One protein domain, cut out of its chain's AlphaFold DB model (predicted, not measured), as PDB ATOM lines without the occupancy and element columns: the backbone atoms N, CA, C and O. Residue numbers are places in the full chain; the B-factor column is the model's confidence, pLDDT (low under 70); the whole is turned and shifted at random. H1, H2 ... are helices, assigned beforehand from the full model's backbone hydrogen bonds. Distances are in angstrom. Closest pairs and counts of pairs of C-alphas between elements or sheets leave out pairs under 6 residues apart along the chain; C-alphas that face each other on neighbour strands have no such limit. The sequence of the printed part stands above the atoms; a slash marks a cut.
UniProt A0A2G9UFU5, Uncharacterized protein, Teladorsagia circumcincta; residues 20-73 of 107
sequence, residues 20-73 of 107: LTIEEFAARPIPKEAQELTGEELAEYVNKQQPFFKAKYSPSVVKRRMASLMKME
ATOM      1  N   LEU A  20      51.568 -61.581  41.982       68.12
ATOM      2  CA  LEU A  20      51.067 -61.519  40.624       68.12
ATOM      3  C   LEU A  20      52.243 -61.317  39.697       68.12
ATOM      4  O   LEU A  20      52.995 -60.341  39.810       68.12
ATOM      5  N   THR A  21      52.378 -62.236  38.755       83.25
ATOM      6  CA  THR A  21      53.296 -62.030  37.649       83.25
ATOM      7  C   THR A  21      52.846 -60.798  36.854       83.25
ATOM      8  O   THR A  21      51.667 -60.430  36.827       83.25
ATOM      9  N   ILE A  22      53.795 -60.122  36.201       83.56
ATOM     10  CA  ILE A  22      53.496 -58.925  35.398       83.56
ATOM     11  C   ILE A  22      52.459 -59.251  34.308       83.56
ATOM     12  O   ILE A  22      51.596 -58.426  34.013       83.56
ATOM     13  N   GLU A  23      52.513 -60.462  33.747       88.19
ATOM     14  CA  GLU A  23      51.585 -60.939  32.718       88.19
ATOM     15  C   GLU A  23      50.160 -61.112  33.255       88.19
ATOM     16  O   GLU A  23      49.208 -60.613  32.653       88.19
ATOM     17  N   GLU A  24      50.002 -61.745  34.420       87.62
ATOM     18  CA  GLU A  24      48.697 -61.901  35.071       87.62
ATOM     19  C   GLU A  24      48.091 -60.553  35.456       87.62
ATOM     20  O   GLU A  24      46.885 -60.352  35.305       87.62
ATOM     21  N   PHE A  25      48.912 -59.609  35.922       87.31
ATOM     22  CA  PHE A  25      48.450 -58.255  36.208       87.31
ATOM     23  C   PHE A  25      47.994 -57.533  34.931       87.31
ATOM     24  O   PHE A  25      46.923 -56.925  34.922       87.31
ATOM     25  N   ALA A  26      48.766 -57.631  33.845       87.44
ATOM     26  CA  ALA A  26      48.446 -57.004  32.563       87.44
ATOM     27  C   ALA A  26      47.185 -57.586  31.899       87.44
ATOM     28  O   ALA A  26      46.501 -56.879  31.160       87.44
ATOM     29  N   ALA A  27      46.856 -58.851  32.174       92.12
ATOM     30  CA  ALA A  27      45.648 -59.503  31.672       92.12
ATOM     31  C   ALA A  27      44.358 -59.063  32.397       92.12
ATOM     32  O   ALA A  27      43.258 -59.357  31.921       92.12
ATOM     33  N   ARG A  28      44.456 -58.365  33.539       90.69
ATOM     34  CA  ARG A  28      43.279 -57.925  34.299       90.69
ATOM     35  C   ARG A  28      42.516 -56.839  33.537       90.69
ATOM     36  O   ARG A  28      43.112 -55.842  33.123       90.69
ATOM     37  N   PRO A  29      41.190 -56.975  33.380       92.88
ATOM     38  CA  PRO A  29      40.395 -55.938  32.744       92.88
ATOM     39  C   PRO A  29      40.370 -54.675  33.611       92.88
ATOM     40  O   PRO A  29      40.247 -54.741  34.835       92.88
ATOM     41  N   ILE A  30      40.433 -53.511  32.963       92.94
ATOM     42  CA  ILE A  30      40.274 -52.222  33.639       92.94
ATOM     43  C   ILE A  30      38.769 -51.975  33.847       92.94
ATOM     44  O   ILE A  30      38.037 -51.907  32.852       92.94
ATOM     45  N   PRO A  31      38.294 -51.828  35.098       94.75
ATOM     46  CA  PRO A  31      36.885 -51.580  35.387       94.75
ATOM     47  C   PRO A  31      36.436 -50.246  34.781       94.75
ATOM     48  O   PRO A  31      37.237 -49.318  34.650       94.75
ATOM     49  N   LYS A  32      35.162 -50.151  34.385       96.12
ATOM     50  CA  LYS A  32      34.633 -48.984  33.654       96.12
ATOM     51  C   LYS A  32      34.777 -47.701  34.464       96.12
ATOM     52  O   LYS A  32      35.184 -46.682  33.923       96.12
ATOM     53  N   GLU A  33      34.536 -47.791  35.762       94.25
ATOM     54  CA  GLU A  33      34.639 -46.684  36.707       94.25
ATOM     55  C   GLU A  33      36.067 -46.119  36.734       94.25
ATOM     56  O   GLU A  33      36.260 -44.909  36.761       94.25
ATOM     57  N   ALA A  34      37.085 -46.984  36.642       95.00
ATOM     58  CA  ALA A  34      38.483 -46.559  36.623       95.00
ATOM     59  C   ALA A  34      38.903 -45.879  35.313       95.00
ATOM     60  O   ALA A  34      39.880 -45.134  35.306       95.00
ATOM     61  N   GLN A  35      38.184 -46.118  34.211       95.94
ATOM     62  CA  GLN A  35      38.460 -45.468  32.923       95.94
ATOM     63  C   GLN A  35      38.066 -43.987  32.932       95.94
ATOM     64  O   GLN A  35      38.588 -43.211  32.134       95.94
ATOM     65  N   GLU A  36      37.165 -43.600  33.833       97.19
ATOM     66  CA  GLU A  36      36.679 -42.226  33.978       97.19
ATOM     67  C   GLU A  36      37.500 -41.417  34.996       97.19
ATOM     68  O   GLU A  36      37.433 -40.186  35.006       97.19
ATOM     69  N   LEU A  37      38.317 -42.083  35.825       97.50
ATOM     70  CA  LEU A  37      39.136 -41.425  36.841       97.50
ATOM     71  C   LEU A  37      40.209 -40.539  36.211       97.50
ATOM     72  O   LEU A  37      40.911 -40.913  35.268       97.50
ATOM     73  N   THR A  38      40.412 -39.370  36.810       96.81
ATOM     74  CA  THR A  38      41.483 -38.450  36.427       96.81
ATOM     75  C   THR A  38      42.171 -37.881  37.661       96.81
ATOM     76  O   THR A  38      41.736 -38.065  38.794       96.81
ATOM     77  N   GLY A  39      43.289 -37.194  37.445       96.31
ATOM     78  CA  GLY A  39      43.926 -36.420  38.499       96.31
ATOM     79  C   GLY A  39      44.418 -37.254  39.684       96.31
ATOM     80  O   GLY A  39      45.159 -38.223  39.513       96.31
ATOM     81  N   GLU A  40      44.045 -36.816  40.883       97.81
ATOM     82  CA  GLU A  40      44.448 -37.422  42.153       97.81
ATOM     83  C   GLU A  40      43.781 -38.780  42.389       97.81
ATOM     84  O   GLU A  40      44.469 -39.733  42.747       97.81
ATOM     85  N   GLU A  41      42.493 -38.909  42.066       97.62
ATOM     86  CA  GLU A  41      41.738 -40.160  42.212       97.62
ATOM     87  C   GLU A  41      42.324 -41.280  41.345       97.62
ATOM     88  O   GLU A  41      42.460 -42.423  41.784       97.62
ATOM     89  N   LEU A  42      42.757 -40.950  40.122       97.00
ATOM     90  CA  LEU A  42      43.448 -41.908  39.260       97.00
ATOM     91  C   LEU A  42      44.794 -42.339  39.857       97.00
ATOM     92  O   LEU A  42      45.153 -43.515  39.792       97.00
ATOM     93  N   ALA A  43      45.552 -41.403  40.434       96.94
ATOM     94  CA  ALA A  43      46.829 -41.722  41.065       96.94
ATOM     95  C   ALA A  43      46.638 -42.638  42.284       96.94
ATOM     96  O   ALA A  43      47.392 -43.600  42.450       96.94
ATOM     97  N   GLU A  44      45.616 -42.386  43.100       97.69
ATOM     98  CA  GLU A  44      45.254 -43.239  44.233       97.69
ATOM     99  C   GLU A  44      44.822 -44.637  43.774       97.69
ATOM    100  O   GLU A  44      45.336 -45.639  44.279       97.69
ATOM    101  N   TYR A  45      43.954 -44.717  42.763       96.25
ATOM    102  CA  TYR A  45      43.532 -45.988  42.178       96.25
ATOM    103  C   TYR A  45      44.729 -46.812  41.688       96.25
ATOM    104  O   TYR A  45      44.864 -47.982  42.045       96.25
ATOM    105  N   VAL A  46      45.641 -46.198  40.928       94.81
ATOM    106  CA  VAL A  46      46.861 -46.861  40.444       94.81
ATOM    107  C   VAL A  46      47.700 -47.382  41.612       94.81
ATOM    108  O   VAL A  46      48.091 -48.546  41.606       94.81
ATOM    109  N   ASN A  47      47.915 -46.564  42.644       95.38
ATOM    110  CA  ASN A  47      48.686 -46.954  43.827       95.38
ATOM    111  C   ASN A  47      48.066 -48.104  44.624       95.38
ATOM    112  O   ASN A  47      48.797 -48.820  45.311       95.38
ATOM    113  N   LYS A  48      46.738 -48.249  44.570       94.19
ATOM    114  CA  LYS A  48      45.998 -49.338  45.212       94.19
ATOM    115  C   LYS A  48      46.058 -50.629  44.398       94.19
ATOM    116  O   LYS A  48      46.125 -51.703  44.983       94.19
ATOM    117  N   GLN A  49      45.989 -50.527  43.072       92.25
ATOM    118  CA  GLN A  49      45.889 -51.698  42.200       92.25
ATOM    119  C   GLN A  49      47.237 -52.313  41.845       92.25
ATOM    120  O   GLN A  49      47.291 -53.520  41.629       92.25
ATOM    121  N   GLN A  50      48.309 -51.519  41.763       87.12
ATOM    122  CA  GLN A  50      49.623 -52.029  41.387       87.12
ATOM    123  C   GLN A  50      50.730 -51.693  42.395       87.12
ATOM    124  O   GLN A  50      50.832 -50.549  42.847       87.12
ATOM    125  N   PRO A  51      51.613 -52.659  42.705       85.69
ATOM    126  CA  PRO A  51      52.725 -52.442  43.626       85.69
ATOM    127  C   PRO A  51      54.027 -51.981  42.943       85.69
ATOM    128  O   PRO A  51      54.949 -51.562  43.636       85.69
ATOM    129  N   PHE A  52      54.128 -52.039  41.608       87.94
ATOM    130  CA  PHE A  52      55.401 -51.870  40.883       87.94
ATOM    131  C   PHE A  52      55.997 -50.458  40.958       87.94
ATOM    132  O   PHE A  52      57.212 -50.290  40.877       87.94
ATOM    133  N   PHE A  53      55.157 -49.433  41.097       92.00
ATOM    134  CA  PHE A  53      55.593 -48.052  41.267       92.00
ATOM    135  C   PHE A  53      54.572 -47.244  42.068       92.00
ATOM    136  O   PHE A  53      53.448 -47.685  42.303       92.00
ATOM    137  N   LYS A  54      54.964 -46.029  42.468       95.12
ATOM    138  CA  LYS A  54      54.066 -45.059  43.102       95.12
ATOM    139  C   LYS A  54      53.747 -43.902  42.163       95.12
ATOM    140  O   LYS A  54      54.639 -43.208  41.678       95.12
ATOM    141  N   ALA A  55      52.462 -43.695  41.912       95.94
ATOM    142  CA  ALA A  55      51.921 -42.566  41.179       95.94
ATOM    143  C   ALA A  55      51.714 -41.370  42.119       95.94
ATOM    144  O   ALA A  55      51.199 -41.514  43.228       95.94
ATOM    145  N   LYS A  56      52.073 -40.170  41.656       97.19
ATOM    146  CA  LYS A  56      51.774 -38.909  42.342       97.19
ATOM    147  C   LYS A  56      51.199 -37.913  41.349       97.19
ATOM    148  O   LYS A  56      51.821 -37.629  40.324       97.19
ATOM    149  N   TYR A  57      50.031 -37.365  41.667       97.31
ATOM    150  CA  TYR A  57      49.426 -36.315  40.863       97.31
ATOM    151  C   TYR A  57      50.045 -34.947  41.175       97.31
ATOM    152  O   TYR A  57      50.374 -34.632  42.319       97.31
ATOM    153  N   SER A  58      50.233 -34.127  40.139       97.31
ATOM    154  CA  SER A  58      50.674 -32.739  40.275       97.31
ATOM    155  C   SER A  58      50.149 -31.890  39.110       97.31
ATOM    156  O   SER A  58      50.570 -32.102  37.966       97.31
ATOM    157  N   PRO A  59      49.281 -30.890  39.366       96.19
ATOM    158  CA  PRO A  59      48.738 -30.021  38.320       96.19
ATOM    159  C   PRO A  59      49.821 -29.264  37.543       96.19
ATOM    160  O   PRO A  59      49.711 -29.060  36.333       96.19
ATOM    161  N   SER A  60      50.906 -28.871  38.217       97.00
ATOM    162  CA  SER A  60      52.008 -28.142  37.584       97.00
ATOM    163  C   SER A  60      52.785 -29.022  36.601       97.00
ATOM    164  O   SER A  60      53.137 -28.563  35.511       97.00
ATOM    165  N   VAL A  61      52.993 -30.300  36.937       95.88
ATOM    166  CA  VAL A  61      53.634 -31.281  36.048       95.88
ATOM    167  C   VAL A  61      52.751 -31.567  34.841       95.88
ATOM    168  O   VAL A  61      53.262 -31.607  33.721       95.88
ATOM    169  N   VAL A  62      51.435 -31.704  35.038       95.06
ATOM    170  CA  VAL A  62      50.478 -31.873  33.932       95.06
ATOM    171  C   VAL A  62      50.546 -30.679  32.987       95.06
ATOM    172  O   VAL A  62      50.766 -30.864  31.791       95.06
ATOM    173  N   LYS A  63      50.455 -29.451  33.513       96.06
ATOM    174  CA  LYS A  63      50.543 -28.226  32.706       96.06
ATOM    175  C   LYS A  63      51.856 -28.149  31.927       96.06
ATOM    176  O   LYS A  63      51.840 -27.848  30.735       96.06
ATOM    177  N   ARG A  64      52.985 -28.456  32.575       96.19
ATOM    178  CA  ARG A  64      54.304 -28.480  31.927       96.19
ATOM    179  C   ARG A  64      54.356 -29.522  30.809       96.19
ATOM    180  O   ARG A  64      54.766 -29.178  29.708       96.19
ATOM    181  N   ARG A  65      53.902 -30.758  31.059       93.75
ATOM    182  CA  ARG A  65      53.873 -31.821  30.040       93.75
ATOM    183  C   ARG A  65      52.998 -31.442  28.853       93.75
ATOM    184  O   ARG A  65      53.440 -31.604  27.725       93.75
ATOM    185  N   MET A  66      51.802 -30.908  29.098       92.94
ATOM    186  CA  MET A  66      50.898 -30.467  28.031       92.94
ATOM    187  C   MET A  66      51.509 -29.339  27.195       92.94
ATOM    188  O   MET A  66      51.404 -29.365  25.975       92.94
ATOM    189  N   ALA A  67      52.208 -28.391  27.826       93.00
ATOM    190  CA  ALA A  67      52.913 -27.324  27.116       93.00
ATOM    191  C   ALA A  67      54.103 -27.829  26.275       93.00
ATOM    192  O   ALA A  67      54.480 -27.175  25.308       93.00
ATOM    193  N   SER A  68      54.694 -28.976  26.628       92.25
ATOM    194  CA  SER A  68      55.764 -29.612  25.848       92.25
ATOM    195  C   SER A  68      55.259 -30.400  24.637       92.25
ATOM    196  O   SER A  68      56.071 -30.809  23.808       92.25
ATOM    197  N   LEU A  69      53.951 -30.652  24.526       91.25
ATOM    198  CA  LEU A  69      53.395 -31.374  23.384       91.25
ATOM    199  C   LEU A  69      53.311 -30.473  22.150       91.25
ATOM    200  O   LEU A  69      52.984 -29.289  22.226       91.25
ATOM    201  N   MET A  70      53.559 -31.068  20.982       89.38
ATOM    202  CA  MET A  70      53.296 -30.420  19.702       89.38
ATOM    203  C   MET A  70      51.802 -30.113  19.590       89.38
ATOM    204  O   MET A  70      50.963 -30.982  19.836       89.38
ATOM    205  N   LYS A  71      51.459 -28.878  19.209       85.38
ATOM    206  CA  LYS A  71      50.056 -28.505  19.019       85.38
ATOM    207  C   LYS A  71      49.426 -29.379  17.934       85.38
ATOM    208  O   LYS A  71      50.019 -29.596  16.877       85.38
ATOM    209  N   MET A  72      48.194 -29.816  18.184       83.56
ATOM    210  CA  MET A  72      47.445 -30.712  17.293       83.56
ATOM    211  C   MET A  72      47.292 -30.154  15.870       83.56
ATOM    212  O   MET A  72      47.274 -30.917  14.910       83.56
ATOM    213  N   GLU A  73      47.249 -28.826  15.718       81.44
ATOM    214  CA  GLU A  73      47.171 -28.138  14.419       81.44
ATOM    215  C   GLU A  73      48.325 -28.488  13.464       81.44
ATOM    216  O   GLU A  73      48.147 -28.475  12.244       81.44
TER     217      GLU A  73
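AT A GLANCE: This is residues 20 to 73 of the 107 residues of an uncharacterized protein of Teladorsagia circumcincta (UniProt A0A2G9UFU5). Four helices are strung along an open, elongated chain with no shared core; H2 and H3 come near each other, H1 lies toward one end, and residues 63 to 73, of which 63 to 67 belong to H4, stick out at the other. The printed part has 54 residues with H1, H2, H3 and H4 in order, no named strand, class all helix. It is loose, radius of gyration of the C-alphas 14.1 A, spanning 40 by 23 by 21 A.

HOW THE PARTS SIT: Start at H1, residues 22 to 26, apart from H2, residues 32 to 36. H2 is close to but not clearly touching H3, residues 39 to 49; the closest C-alphas, Ala 34 and Leu 42, are 7.3 A apart. H4, residues 59 to 67, is only just apart from H3, at 8.0 A. Every O i to N i+4 pair is within hydrogen-bond range in H1, H3 and H4; H2 has 0 of 1, and 2 of 2 O i to N i+3.

IN THESE COORDINATES: Find C-alpha 22 at (53.496, -58.925, 35.398), where H1 begins, 6.1 A long; H2 spans 7.1 A, H3 15.8 A. H4 runs 12.3 A to C-alpha 67 at (52.913, -27.324, 27.116).

THE WHOLE: The farthest C-alphas, Leu 20 and Glu 73, are 42.6 A apart. The printed part has no cut and no long link; residue 20 is under pLDDT 70.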